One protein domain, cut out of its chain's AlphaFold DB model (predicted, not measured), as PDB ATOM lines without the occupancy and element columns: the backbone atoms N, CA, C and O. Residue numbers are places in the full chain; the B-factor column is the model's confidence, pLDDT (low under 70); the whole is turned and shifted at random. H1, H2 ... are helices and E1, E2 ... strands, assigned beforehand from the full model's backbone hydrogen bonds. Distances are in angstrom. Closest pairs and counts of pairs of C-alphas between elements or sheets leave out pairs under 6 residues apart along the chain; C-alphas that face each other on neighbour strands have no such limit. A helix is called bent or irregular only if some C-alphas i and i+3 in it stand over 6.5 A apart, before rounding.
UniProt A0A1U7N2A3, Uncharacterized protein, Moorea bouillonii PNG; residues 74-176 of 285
ATOM      1  N   PRO A  74     119.158 119.959 108.079       97.19
ATOM      2  CA  PRO A  74     118.332 119.138 107.205       97.19
ATOM      3  C   PRO A  74     117.957 119.861 105.905       97.19
ATOM      4  O   PRO A  74     118.339 119.437 104.819       97.19
ATOM      5  N   VAL A  75     117.210 120.962 105.994       98.19
ATOM      6  CA  VAL A  75     116.591 121.595 104.826       98.19
ATOM      7  C   VAL A  75     116.687 123.112 104.926       98.19
ATOM      8  O   VAL A  75     116.340 123.677 105.959       98.19
ATOM      9  N   ALA A  76     117.095 123.760 103.838       98.31
ATOM     10  CA  ALA A  76     117.017 125.206 103.659       98.31
ATOM     11  C   ALA A  76     116.200 125.576 102.419       98.31
ATOM     12  O   ALA A  76     116.172 124.832 101.438       98.31
ATOM     13  N   LEU A  77     115.593 126.760 102.448       98.25
ATOM     14  CA  LEU A  77     114.999 127.428 101.293       98.25
ATOM     15  C   LEU A  77     115.568 128.837 101.173       98.25
ATOM     16  O   LEU A  77     115.458 129.627 102.107       98.25
ATOM     17  N   TRP A  78     116.096 129.179 100.000       97.06
ATOM     18  CA  TRP A  78     116.366 130.573  99.651       97.06
ATOM     19  C   TRP A  78     115.048 131.300  99.378       97.06
ATOM     20  O   TRP A  78     114.410 131.077  98.346       97.06
ATOM     21  N   TYR A  79     114.620 132.128 100.332       94.75
ATOM     22  CA  TYR A  79     113.295 132.737 100.365       94.75
ATOM     23  C   TYR A  79     113.366 134.251 100.169       94.75
ATOM     24  O   TYR A  79     113.983 134.955 100.962       94.75
ATOM     25  N   SER A  80     112.699 134.750  99.125       89.94
ATOM     26  CA  SER A  80     112.600 136.186  98.826       89.94
ATOM     27  C   SER A  80     111.187 136.748  99.007       89.94
ATOM     28  O   SER A  80     110.985 137.945  98.837       89.94
ATOM     29  N   GLY A  81     110.195 135.898  99.292       89.12
ATOM     30  CA  GLY A  81     108.776 136.274  99.288       89.12
ATOM     31  C   GLY A  81     108.157 136.379  97.890       89.12
ATOM     32  O   GLY A  81     106.944 136.535  97.768       89.12
ATOM     33  N   TRP A  82     108.955 136.247  96.826       89.75
ATOM     34  CA  TRP A  82     108.479 136.290  95.441       89.75
ATOM     35  C   TRP A  82     107.827 134.978  95.011       89.75
ATOM     36  O   TRP A  82     108.059 133.939  95.632       89.75
ATOM     37  N   VAL A  83     107.075 135.031  93.905       91.56
ATOM     38  CA  VAL A  83     106.292 133.936  93.298       91.56
ATOM     39  C   VAL A  83     106.949 132.560  93.444       91.56
ATOM     40  O   VAL A  83     106.357 131.653  94.026       91.56
ATOM     41  N   GLU A  84     108.174 132.388  92.951       92.50
ATOM     42  CA  GLU A  84     108.846 131.090  92.899       92.50
ATOM     43  C   GLU A  84     109.206 130.578  94.298       92.50
ATOM     44  O   GLU A  84     109.010 129.400  94.612       92.50
ATOM     45  N   SER A  85     109.708 131.465  95.160       94.00
ATOM     46  CA  SER A  85     110.097 131.118  96.530       94.00
ATOM     47  C   SER A  85     108.887 130.871  97.436       94.00
ATOM     48  O   SER A  85     108.920 129.947  98.246       94.00
ATOM     49  N   THR A  86     107.791 131.608  97.240       95.62
ATOM     50  CA  THR A  86     106.523 131.433  97.961       95.62
ATOM     51  C   THR A  86     105.829 130.144  97.556       95.62
ATOM     52  O   THR A  86     105.413 129.369  98.420       95.62
ATOM     53  N   TYR A  87     105.778 129.851  96.254       96.69
ATOM     54  CA  TYR A  87     105.310 128.556  95.771       96.69
ATOM     55  C   TYR A  87     106.144 127.417  96.358       96.69
ATOM     56  O   TYR A  87     105.596 126.446  96.883       96.69
ATOM     57  N   THR A  88     107.472 127.548  96.308       96.75
ATOM     58  CA  THR A  88     108.383 126.529  96.831       96.75
ATOM     59  C   THR A  88     108.163 126.301  98.320       96.75
ATOM     60  O   THR A  88     107.973 125.151  98.712       96.75
ATOM     61  N   LEU A  89     108.110 127.370  99.127       97.50
ATOM     62  CA  LEU A  89     107.848 127.294 100.565       97.50
ATOM     63  C   LEU A  89     106.569 126.518 100.843       97.50
ATOM     64  O   LEU A  89     106.596 125.554 101.599       97.50
ATOM     65  N   HIS A  90     105.476 126.874 100.175       97.44
ATOM     66  CA  HIS A  90     104.203 126.201 100.376       97.44
ATOM     67  C   HIS A  90     104.252 124.705 100.014       97.44
ATOM     68  O   HIS A  90     103.633 123.880 100.683       97.44
ATOM     69  N   LYS A  91     105.025 124.305  98.996       97.81
ATOM     70  CA  LYS A  91     105.193 122.881  98.653       97.81
ATOM     71  C   LYS A  91     106.012 122.098  99.670       97.81
ATOM     72  O   LYS A  91     105.788 120.897  99.818       97.81
ATOM     73  N   ILE A  92     106.948 122.745 100.354       97.75
ATOM     74  CA  ILE A  92     107.905 122.071 101.242       97.75
ATOM     75  C   ILE A  92     107.719 122.429 102.718       97.75
ATOM     76  O   ILE A  92     108.511 121.989 103.545       97.75
ATOM     77  N   GLU A  93     106.680 123.184 103.078       96.88
ATOM     78  CA  GLU A  93     106.445 123.675 104.445       96.88
ATOM     79  C   GLU A  93     106.414 122.546 105.485       96.88
ATOM     80  O   GLU A  93     106.901 122.699 106.604       96.88
ATOM     81  N   HIS A  94     105.922 121.371 105.088       97.38
ATOM     82  CA  HIS A  94     105.869 120.165 105.910       97.38
ATOM     83  C   HIS A  94     107.259 119.643 106.315       97.38
ATOM     84  O   HIS A  94     107.379 118.945 107.322       97.38
ATOM     85  N   LEU A  95     108.309 120.002 105.567       97.50
ATOM     86  CA  LEU A  95     109.709 119.712 105.890       97.50
ATOM     87  C   LEU A  95     110.313 120.718 106.881       97.50
ATOM     88  O   LEU A  95     111.402 120.463 107.387       97.50
ATOM     89  N   LYS A  96     109.614 121.827 107.173       96.88
ATOM     90  CA  LYS A  96     110.055 122.926 108.051       96.88
ATOM     91  C   LYS A  96     111.445 123.467 107.661       96.88
ATOM     92  O   LYS A  96     112.375 123.349 108.459       96.88
ATOM     93  N   PRO A  97     111.608 124.016 106.440       97.94
ATOM     94  CA  PRO A  97     112.899 124.515 105.977       97.94
ATOM     95  C   PRO A  97     113.366 125.732 106.788       97.94
ATOM     96  O   PRO A  97     112.558 126.598 107.129       97.94
ATOM     97  N   ASP A  98     114.677 125.849 107.003       98.31
ATOM     98  CA  ASP A  98     115.284 127.116 107.411       98.31
ATOM     99  C   ASP A  98     115.198 128.106 106.237       98.31
ATOM    100  O   ASP A  98     115.625 127.801 105.118       98.31
ATOM    101  N   LEU A  99     114.634 129.292 106.472       97.56
ATOM    102  CA  LEU A  99     114.516 130.329 105.445       97.56
ATOM    103  C   LEU A  99     115.793 131.167 105.412       97.56
ATOM    104  O   LEU A  99     116.126 131.835 106.388       97.56
ATOM    105  N   LEU A 100     116.500 131.124 104.286       96.75
ATOM    106  CA  LEU A 100     117.699 131.916 104.033       96.75
ATOM    107  C   LEU A 100     117.336 133.127 103.172       96.75
ATOM    108  O   LEU A 100     116.718 132.958 102.118       96.75
ATOM    109  N   SER A 101     117.757 134.325 103.579       93.00
ATOM    110  CA  SER A 101     117.687 135.521 102.736       93.00
ATOM    111  C   SER A 101     119.058 135.833 102.150       93.00
ATOM    112  O   SER A 101     120.073 135.726 102.834       93.00
ATOM    113  N   ILE A 102     119.104 136.260 100.887       90.00
ATOM    114  CA  ILE A 102     120.355 136.713 100.258       90.00
ATOM    115  C   ILE A 102     120.926 137.964 100.941       90.00
ATOM    116  O   ILE A 102     122.140 138.159 100.929       90.00
ATOM    117  N   ASP A 103     120.069 138.772 101.574       87.56
ATOM    118  CA  ASP A 103     120.461 140.005 102.268       87.56
ATOM    119  C   ASP A 103     121.307 139.727 103.520       87.56
ATOM    120  O   ASP A 103     122.070 140.588 103.959       87.56
ATOM    121  N   ASP A 104     121.229 138.510 104.066       88.62
ATOM    122  CA  ASP A 104     121.984 138.097 105.254       88.62
ATOM    123  C   ASP A 104     123.466 137.801 104.948       88.62
ATOM    124  O   ASP A 104     124.262 137.556 105.860       88.62
ATOM    125  N   TYR A 105     123.857 137.807 103.668       87.25
ATOM    126  CA  TYR A 105     125.156 137.319 103.209       87.25
ATOM    127  C   TYR A 105     125.840 138.321 102.259       87.25
ATOM    128  O   TYR A 105     125.429 138.482 101.108       87.25
ATOM    129  N   PRO A 106     126.968 138.937 102.664       85.44
ATOM    130  CA  PRO A 106     127.636 139.967 101.861       85.44
ATOM    131  C   PRO A 106     128.064 139.533 100.455       85.44
ATOM    132  O   PRO A 106     128.072 140.360  99.539       85.44
ATOM    133  N   VAL A 107     128.353 138.244 100.242       84.69
ATOM    134  CA  VAL A 107     128.719 137.690  98.925       84.69
ATOM    135  C   VAL A 107     127.693 138.010  97.831       84.69
ATOM    136  O   VAL A 107     128.068 138.210  96.674       84.69
ATOM    137  N   PHE A 108     126.411 138.137  98.191       86.38
ATOM    138  CA  PHE A 108     125.327 138.446  97.258       86.38
ATOM    139  C   PHE A 108     125.299 139.912  96.817       86.38
ATOM    140  O   PHE A 108     124.602 140.240  95.865       86.38
ATOM    141  N   SER A 109     126.097 140.782  97.436       83.31
ATOM    142  CA  SER A 109     126.332 142.169  96.997       83.31
ATOM    143  C   SER A 109     127.720 142.370  96.360       83.31
ATOM    144  O   SER A 109     128.009 143.414  95.765       83.31
ATOM    145  N   GLY A 110     128.582 141.355  96.472       80.69
ATOM    146  CA  GLY A 110     129.990 141.391  96.094       80.69
ATOM    147  C   GLY A 110     130.281 141.102  94.613       80.69
ATOM    148  O   GLY A 110     129.372 140.959  93.788       80.69
ATOM    149  N   PRO A 111     131.570 140.990  94.241       81.12
ATOM    150  CA  PRO A 111     131.995 140.784  92.854       81.12
ATOM    151  C   PRO A 111     131.456 139.480  92.248       81.12
ATOM    152  O   PRO A 111     131.096 139.458  91.072       81.12
ATOM    153  N   HIS A 112     131.318 138.411  93.041       82.44
ATOM    154  CA  HIS A 112     130.791 137.128  92.560       82.44
ATOM    155  C   HIS A 112     129.332 137.205  92.097       82.44
ATOM    156  O   HIS A 112     128.960 136.492  91.161       82.44
ATOM    157  N   ARG A 113     128.513 138.088  92.687       82.06
ATOM    158  CA  ARG A 113     127.141 138.331  92.217       82.06
ATOM    159  C   ARG A 113     127.109 139.006  90.845       82.06
ATOM    160  O   ARG A 113     126.155 138.797  90.100       82.06
ATOM    161  N   ARG A 114     128.110 139.832  90.523       78.00
ATOM    162  CA  ARG A 114     128.131 140.662  89.305       78.00
ATOM    163  C   ARG A 114     128.507 139.885  88.048       78.00
ATOM    164  O   ARG A 114     128.120 140.292  86.962       78.00
ATOM    165  N   VAL A 115     129.261 138.798  88.199       79.25
ATOM    166  CA  VAL A 115     129.803 138.029  87.064       79.25
ATOM    167  C   VAL A 115     128.933 136.842  86.647       79.25
ATOM    168  O   VAL A 115     129.150 136.292  85.574       79.25
ATOM    169  N   GLY A 116     127.929 136.455  87.440       81.12
ATOM    170  CA  GLY A 116     127.009 135.372  87.084       81.12
ATOM    171  C   GLY A 116     125.696 135.416  87.862       81.12
ATOM    172  O   GLY A 116     125.348 136.431  88.467       81.12
ATOM    173  N   GLN A 117     124.943 134.316  87.844       85.19
ATOM    174  CA  GLN A 117     123.619 134.262  88.465       85.19
ATOM    175  C   GLN A 117     123.689 134.007  89.972       85.19
ATOM    176  O   GLN A 117     124.731 133.723  90.558       85.19
ATOM    177  N   VAL A 118     122.551 134.191  90.633       88.69
ATOM    178  CA  VAL A 118     122.445 134.029  92.086       88.69
ATOM    179  C   VAL A 118     122.452 132.556  92.515       88.69
ATOM    180  O   VAL A 118     122.875 132.237  93.620       88.69
ATOM    181  N   HIS A 119     122.037 131.650  91.630       91.19
ATOM    182  CA  HIS A 119     121.785 130.244  91.943       91.19
ATOM    183  C   HIS A 119     123.048 129.475  92.350       91.19
ATOM    184  O   HIS A 119     122.988 128.689  93.297       91.19
ATOM    185  N   PHE A 120     124.204 129.745  91.729       93.62
ATOM    186  CA  PHE A 120     125.460 129.144  92.188       93.62
ATOM    187  C   PHE A 120     125.840 129.636  93.588       93.62
ATOM    188  O   PHE A 120     126.273 128.842  94.420       93.62
ATOM    189  N   LEU A 121     125.656 130.932  93.878       93.56
ATOM    190  CA  LEU A 121     125.930 131.483  95.210       93.56
ATOM    191  C   LEU A 121     125.018 130.828  96.254       93.56
ATOM    192  O   LEU A 121     125.501 130.407  97.301       93.56
ATOM    193  N   CYS A 122     123.727 130.686  95.945       95.19
ATOM    194  CA  CYS A 122     122.767 129.985  96.793       95.19
ATOM    195  C   CYS A 122     123.217 128.550  97.112       95.19
ATOM    196  O   CYS A 122     123.187 128.138  98.273       95.19
ATOM    197  N   ALA A 123     123.664 127.806  96.098       96.06
ATOM    198  CA  ALA A 123     124.153 126.440  96.251       96.06
ATOM    199  C   ALA A 123     125.418 126.378  97.127       96.06
ATOM    200  O   ALA A 123     125.437 125.683  98.143       96.06
ATOM    201  N   ALA A 124     126.442 127.166  96.790       95.88
ATOM    202  CA  ALA A 124     127.723 127.171  97.494       95.88
ATOM    203  C   ALA A 124     127.596 127.634  98.952       95.88
ATOM    204  O   ALA A 124     128.146 127.005  99.855       95.88
ATOM    205  N   VAL A 125     126.841 128.707  99.211       95.69
ATOM    206  CA  VAL A 125     126.651 129.230 100.571       95.69
ATOM    207  C   VAL A 125     125.866 128.238 101.426       95.69
ATOM    208  O   VAL A 125     126.282 127.946 102.545       95.69
ATOM    209  N   ALA A 126     124.766 127.673 100.922       96.56
ATOM    210  CA  ALA A 126     123.975 126.726 101.706       96.56
ATOM    211  C   ALA A 126     124.712 125.392 101.941       96.56
ATOM    212  O   ALA A 126     124.636 124.848 103.045       96.56
ATOM    213  N   ALA A 127     125.502 124.918 100.973       97.06
ATOM    214  CA  ALA A 127     126.387 123.769 101.167       97.06
ATOM    215  C   ALA A 127     127.463 124.059 102.227       97.06
ATOM    216  O   ALA A 127     127.688 123.255 103.128       97.06
ATOM    217  N   GLN A 128     128.065 125.254 102.209       96.06
ATOM    218  CA  GLN A 128     129.040 125.682 103.220       96.06
ATOM    219  C   GLN A 128     128.430 125.844 104.620       96.06
ATOM    220  O   GLN A 128     129.128 125.675 105.619       96.06
ATOM    221  N   LEU A 129     127.131 126.137 104.708       95.38
ATOM    222  CA  LEU A 129     126.368 126.134 105.960       95.38
ATOM    223  C   LEU A 129     125.973 124.722 106.423       95.38
ATOM    224  O   LEU A 129     125.456 124.588 107.533       95.38
ATOM    225  N   GLY A 130     126.214 123.695 105.602       96.50
ATOM    226  CA  GLY A 130     125.987 122.284 105.909       96.50
ATOM    227  C   GLY A 130     124.535 121.822 105.801       96.50
ATOM    228  O   GLY A 130     124.150 120.914 106.542       96.50
ATOM    229  N   TYR A 131     123.736 122.430 104.917       98.31
ATOM    230  CA  TYR A 131     122.381 121.956 104.609       98.31
ATOM    231  C   TYR A 131     122.402 120.762 103.657       98.31
ATOM    232  O   TYR A 131     122.996 120.848 102.587       98.31
ATOM    233  N   GLU A 132     121.730 119.673 104.024       98.06
ATOM    234  CA  GLU A 132     121.590 118.473 103.189       98.06
ATOM    235  C   GLU A 132     120.749 118.752 101.938       98.06
ATOM    236  O   GLU A 132     121.148 118.396 100.834       98.06
ATOM    237  N   LYS A 133     119.606 119.430 102.099       98.25
ATOM    238  CA  LYS A 133     118.704 119.800 100.998       98.25
ATOM    239  C   LYS A 133     118.563 121.309 100.886       98.25
ATOM    240  O   LYS A 133     118.161 121.979 101.839       98.25
ATOM    241  N   ILE A 134     118.852 121.834  99.705       98.06
ATOM    242  CA  ILE A 134     118.895 123.259  99.385       98.06
ATOM    243  C   ILE A 134     117.823 123.537  98.336       98.06
ATOM    244  O   ILE A 134     118.001 123.272  97.148       98.06
ATOM    245  N   TYR A 135     116.695 124.082  98.775       97.56
ATOM    246  CA  TYR A 135     115.609 124.457  97.886       97.56
ATOM    247  C   TYR A 135     115.818 125.863  97.324       97.56
ATOM    248  O   TYR A 135     116.135 126.806  98.056       97.56
ATOM    249  N   ILE A 136     115.614 126.002  96.015       94.50
ATOM    250  CA  ILE A 136     115.661 127.283  95.309       94.50
ATOM    251  C   ILE A 136     114.432 127.384  94.401       94.50
ATOM    252  O   ILE A 136     114.121 126.452  93.657       94.50
ATOM    253  N   GLY A 137     113.732 128.519  94.460       90.94
ATOM    254  CA  GLY A 137     112.614 128.818  93.567       90.94
ATOM    255  C   GLY A 137     113.114 129.112  92.155       90.94
ATOM    256  O   GLY A 137     113.423 130.255  91.841       90.94
ATOM    257  N   MET A 138     113.222 128.074  91.326       87.62
ATOM    258  CA  MET A 138     113.670 128.172  89.935       87.62
ATOM    259  C   MET A 138     112.583 127.627  89.026       87.62
ATOM    260  O   MET A 138     112.399 126.413  88.946       87.62
ATOM    261  N   GLU A 139     111.833 128.511  88.391       87.38
ATOM    262  CA  GLU A 139     110.784 128.163  87.445       87.38
ATOM    263  C   GLU A 139     111.349 127.827  86.059       87.38
ATOM    264  O   GLU A 139     112.465 128.218  85.692       87.38
ATOM    265  N   ARG A 140     110.559 127.100  85.269       84.38
ATOM    266  CA  ARG A 140     110.865 126.799  83.876       84.38
ATOM    267  C   ARG A 140     110.801 128.072  83.045       84.38
ATOM    268  O   ARG A 140     109.724 128.626  82.810       84.38
ATOM    269  N   ASN A 141     111.952 128.487  82.532       73.50
ATOM    270  CA  ASN A 141     112.056 129.660  81.681       73.50
ATOM    271  C   ASN A 141     112.375 129.259  80.238       73.50
ATOM    272  O   ASN A 141     113.539 129.180  79.851       73.50
ATOM    273  N   ASP A 142     111.332 129.012  79.446       65.75
ATOM    274  CA  ASP A 142     111.443 128.668  78.020       65.75
ATOM    275  C   ASP A 142     111.669 129.924  77.168       65.75
ATOM    276  O   ASP A 142     110.881 130.271  76.287       65.75
ATOM    277  N   LEU A 143     112.744 130.651  77.458       66.31
ATOM    278  CA  LEU A 143     113.184 131.738  76.598       66.31
ATOM    279  C   LEU A 143     113.959 131.139  75.419       66.31
ATOM    280  O   LEU A 143     114.859 130.319  75.602       66.31
ATOM    281  N   PHE A 144     113.612 131.555  74.200       53.25
ATOM    282  CA  PHE A 144     114.388 131.345  72.973       53.25
ATOM    283  C   PHE A 144     115.734 132.085  73.012       53.25
ATOM    284  O   PHE A 144     116.001 132.976  72.197       53.25
ATOM    285  N   VAL A 145     116.587 131.771  73.986       52.62
ATOM    286  CA  VAL A 145     117.857 132.471  74.123       52.62
ATOM    287  C   VAL A 145     118.701 132.123  72.902       52.62
ATOM    288  O   VAL A 145     119.057 130.963  72.675       52.62
ATOM    289  N   CYS A 146     119.005 133.121  72.067       43.34
ATOM    290  CA  CYS A 146     119.997 132.943  71.014       43.34
ATOM    291  C   CYS A 146     121.301 132.457  71.661       43.34
ATOM    292  O   CYS A 146     121.675 132.939  72.731       43.34
ATOM    293  N   ARG A 147     122.016 131.543  70.991       44.62
ATOM    294  CA  ARG A 147     123.346 131.021  71.381       44.62
ATOM    295  C   ARG A 147     124.465 132.086  71.350       44.62
ATOM    296  O   ARG A 147     125.589 131.794  70.963       44.62
ATOM    297  N   ASN A 148     124.165 133.328  71.712       46.25
ATOM    298  CA  ASN A 148     125.127 134.407  71.886       46.25
ATOM    299  C   ASN A 148     125.263 134.738  73.385       46.25
ATOM    300  O   ASN A 148     124.457 134.276  74.198       46.25
ATOM    301  N   ALA A 149     126.274 135.556  73.705       44.03
ATOM    302  CA  ALA A 149     126.813 135.947  75.022       44.03
ATOM    303  C   ALA A 149     125.856 135.976  76.229       44.03
ATOM    304  O   ALA A 149     126.251 135.646  77.344       44.03
ATOM    305  N   VAL A 150     124.597 136.354  76.016       44.69
ATOM    306  CA  VAL A 150     123.576 136.477  77.063       44.69
ATOM    307  C   VAL A 150     123.138 135.105  77.599       44.69
ATOM    308  O   VAL A 150     122.924 134.976  78.802       44.69
ATOM    309  N   SER A 151     123.122 134.054  76.765       50.44
ATOM    310  CA  SER A 151     122.797 132.672  77.180       50.44
ATOM    311  C   SER A 151     123.784 132.064  78.181       50.44
ATOM    312  O   SER A 151     123.404 131.173  78.938       50.44
ATOM    313  N   HIS A 152     125.024 132.561  78.247       55.41
ATOM    314  CA  HIS A 152     126.103 131.892  78.986       55.41
ATOM    315  C   HIS A 152     125.899 132.009  80.490       55.41
ATOM    316  O   HIS A 152     126.180 131.079  81.234       55.41
ATOM    317  N   SER A 153     125.356 133.139  80.944       58.38
ATOM    318  CA  SER A 153     125.132 133.351  82.371       58.38
ATOM    319  C   SER A 153     123.990 132.492  82.925       58.38
ATOM    320  O   SER A 153     123.924 132.301  84.130       58.38
ATOM    321  N   PHE A 154     123.109 131.925  82.094       71.31
ATOM    322  CA  PHE A 154     121.896 131.254  82.576       71.31
ATOM    323  C   PHE A 154     122.071 129.787  82.969       71.31
ATOM    324  O   PHE A 154     121.118 129.223  83.500       71.31
ATOM    325  N   ILE A 155     123.250 129.175  82.784       81.19
ATOM    326  CA  ILE A 155     123.450 127.752  83.119       81.19
ATOM    327  C   ILE A 155     123.087 127.439  84.564       81.19
ATOM    328  O   ILE A 155     122.456 126.433  84.837       81.19
ATOM    329  N   GLU A 156     123.394 128.344  85.490       87.75
ATOM    330  CA  GLU A 156     123.098 128.158  86.910       87.75
ATOM    331  C   GLU A 156     121.592 128.150  87.206       87.75
ATOM    332  O   GLU A 156     121.178 127.713  88.275       87.75
ATOM    333  N   ARG A 157     120.770 128.644  86.271       81.44
ATOM    334  CA  ARG A 157     119.308 128.584  86.334       81.44
ATOM    335  C   ARG A 157     118.738 127.346  85.612       81.44
ATOM    336  O   ARG A 157     117.566 127.021  85.784       81.44
ATOM    337  N   ASP A 158     119.543 126.663  84.807       81.00
ATOM    338  CA  ASP A 158     119.137 125.492  84.035       81.00
ATOM    339  C   ASP A 158     119.044 124.238  84.933       81.00
ATOM    340  O   ASP A 158     119.888 124.050  85.817       81.00
ATOM    341  N   PRO A 159     118.066 123.333  84.722       81.19
ATOM    342  CA  PRO A 159     117.988 122.065  85.452       81.19
ATOM    343  C   PRO A 159     119.270 121.219  85.409       81.19
ATOM    344  O   PRO A 159     119.542 120.474  86.355       81.19
ATOM    345  N   LEU A 160     120.076 121.328  84.348       86.38
ATOM    346  CA  LEU A 160     121.368 120.650  84.235       86.38
ATOM    347  C   LEU A 160     122.346 121.097  85.323       86.38
ATOM    348  O   LEU A 160     123.114 120.270  85.811       86.38
ATOM    349  N   PHE A 161     122.302 122.358  85.765       90.44
ATOM    350  CA  PHE A 161     123.158 122.810  86.858       90.44
ATOM    351  C   PHE A 161     122.887 122.048  88.146       90.44
ATOM    352  O   PHE A 161     123.830 121.524  88.727       90.44
ATOM    353  N   ALA A 162     121.624 121.901  88.553       91.19
ATOM    354  CA  ALA A 162     121.289 121.119  89.742       91.19
ATOM    355  C   ALA A 162     121.754 119.657  89.605       91.19
ATOM    356  O   ALA A 162     122.303 119.090  90.544       91.19
ATOM    357  N   GLN A 163     121.618 119.052  88.420       92.06
ATOM    358  CA  GLN A 163     122.077 117.677  88.179       92.06
ATOM    359  C   GLN A 163     123.597 117.524  88.315       92.06
ATOM    360  O   GLN A 163     124.065 116.577  88.944       92.06
ATOM    361  N   HIS A 164     124.373 118.431  87.719       95.25
ATOM    362  CA  HIS A 164     125.834 118.399  87.797       95.25
ATOM    363  C   HIS A 164     126.336 118.795  89.189       95.25
ATOM    364  O   HIS A 164     127.246 118.150  89.708       95.25
ATOM    365  N   TRP A 165     125.701 119.779  89.830       95.50
ATOM    366  CA  TRP A 165     125.972 120.149  91.216       95.50
ATOM    367  C   TRP A 165     125.757 118.966  92.159       95.50
ATOM    368  O   TRP A 165     126.639 118.658  92.949       95.50
ATOM    369  N   ASN A 166     124.639 118.247  92.045       95.88
ATOM    370  CA  ASN A 166     124.323 117.128  92.941       95.88
ATOM    371  C   ASN A 166     125.252 115.919  92.740       95.88
ATOM    372  O   ASN A 166     125.372 115.080  93.628       95.88
ATOM    373  N   LYS A 167     125.941 115.817  91.597       96.19
ATOM    374  CA  LYS A 167     127.035 114.850  91.416       96.19
ATOM    375  C   LYS A 167     128.320 115.327  92.091       96.19
ATOM    376  O   LYS A 167     128.966 114.544  92.778       96.19
ATOM    377  N   TYR A 168     128.652 116.602  91.902       95.94
ATOM    378  CA  TYR A 168     129.842 117.250  92.455       95.94
ATOM    379  C   TYR A 168     129.819 117.348  93.989       95.94
ATOM    380  O   TYR A 168     130.814 117.079  94.655       95.94
ATOM    381  N   CYS A 169     128.671 117.706  94.562       94.44
ATOM    382  CA  CYS A 169     128.458 117.924  95.988       94.44
ATOM    383  C   CYS A 169     127.276 117.077  96.483       94.44
ATOM    384  O   CYS A 169     126.243 117.588  96.906       94.44
ATOM    385  N   SER A 170     127.423 115.752  96.408       91.44
ATOM    386  CA  SER A 170     126.336 114.788  96.666       91.44
ATOM    387  C   SER A 170     125.776 114.791  98.089       91.44
ATOM    388  O   SER A 170     124.692 114.264  98.315       91.44
ATOM    389  N   GLY A 171     126.483 115.386  99.054       93.94
ATOM    390  CA  GLY A 171     125.957 115.595 100.403       93.94
ATOM    391  C   GLY A 171     125.001 116.789 100.521       93.94
ATOM    392  O   GLY A 171     124.187 116.810 101.436       93.94
ATOM    393  N   ASN A 172     125.094 117.784  99.635       96.50
ATOM    394  CA  ASN A 172     124.372 119.054  99.737       96.50
ATOM    395  C   ASN A 172     123.591 119.313  98.440       96.50
ATOM    396  O   ASN A 172     124.036 120.043  97.546       96.50
ATOM    397  N   GLU A 173     122.425 118.682  98.332       96.75
ATOM    398  CA  GLU A 173     121.627 118.629  97.111       96.75
ATOM    399  C   GLU A 173     120.866 119.934  96.855       96.75
ATOM    400  O   GLU A 173     120.139 120.432  97.712       96.75
ATOM    401  N   VAL A 174     120.958 120.450  95.631       96.31
ATOM    402  CA  VAL A 174     120.141 121.556  95.126       96.31
ATOM    403  C   VAL A 174     118.877 121.010  94.472       96.31
ATOM    404  O   VAL A 174     118.930 120.122  93.615       96.31
ATOM    405  N   ILE A 175     117.728 121.560  94.866       95.81
ATOM    406  CA  ILE A 175     116.402 121.109  94.443       95.81
ATOM    407  C   ILE A 175     115.549 122.317  94.040       95.81
ATOM    408  O   ILE A 175     115.415 123.282  94.789       95.81
ATOM    409  N   SER A 176     114.895 122.233  92.880       93.56
ATOM    410  CA  SER A 176     113.787 123.125  92.524       93.56
ATOM    411  C   SER A 176     112.516 122.312  92.309       93.56
ATOM    412  O   SER A 176     112.462 121.437  91.443       93.56
TER     413      SER A 176
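Overview. This is residues 74 to 176 of the 285 residues of an uncharacterized protein of Moorea bouillonii PNG (UniProt A0A1U7N2A3). A small, twisted parallel sheet of four strands has H1 over one face and H3 over the other: three layers, with helices on both faces. At one end, a long loop, residues 137 to 148, swings away and H4 comes back from it to an end of H3; H5 packs on edge strand E4, and H2 is off the sheet. The 103 printed residues, mixed in class, run E1 H1 E2 H2 H3 E3 H4 H5 E4, with sheet order E2 E1 E3 E4; the whole is compact, radius of gyration of the C-alphas 13.6 A, spans 41 by 28 by 27 A.

Arrangement. Start at E1, residues 74 to 78; H1, residues 83 to 95, comes closest to it at the C-alphas of Trp 78 and Ser 85, 7.0 A. E2, residues 98 to 100, is parallel to E1, N 100 and O 77 within hydrogen-bond range at 2.8 A. E1, H1, E2 are a strand-helix-strand unit, parallel neighbours joined through a helix, its crossover right-handed. H2, residues 111 to 115, is close but not clearly touching H3, residues 118 to 128: closest C-alphas Arg 113 and Leu 121, 7.6 A. Across the sheet, E3, residues 131 to 136, is parallel to E1, N 135 and O 76 at 2.8 A. H4, residues 149 to 157, touches H3 only at their ends, closest C-alphas His 119 and Glu 156, 5.6 A. H5, residues 159 to 168, only grazes the sheet; its closest C-alphas to E4, residues 173 to 175, are Asn 166 and Glu 173, 5.2 A. E4 is parallel to E3, N 134 and O 173 at 2.8 A. Every O i to N i+4 pair is within range in H2, H3 and H5, but 7 of 9 in H1 and 0 of 5 in H4, where 3 of 6 O i to N i+3 pairs are.

Along the chain. Find C-alpha 74 at (118.332, 119.138, 107.205), where E1 begins; H1 then runs 19.3 A, H3 15.4 A and E3 12.7 A. H1 and H4 are irregular: C-alphas 91 and 94 are 7.8 A apart, 153 and 156 7.2 A. E4 ends at C-alpha 175, (116.402, 121.109, 94.443).

Size, cuts and confidence. The C-alphas farthest apart are those of His 94 and Asn 148, 41.6 A. The printed part has no cut; the link E3 to H4 is long, and residues 142 to 153 are under pLDDT 70.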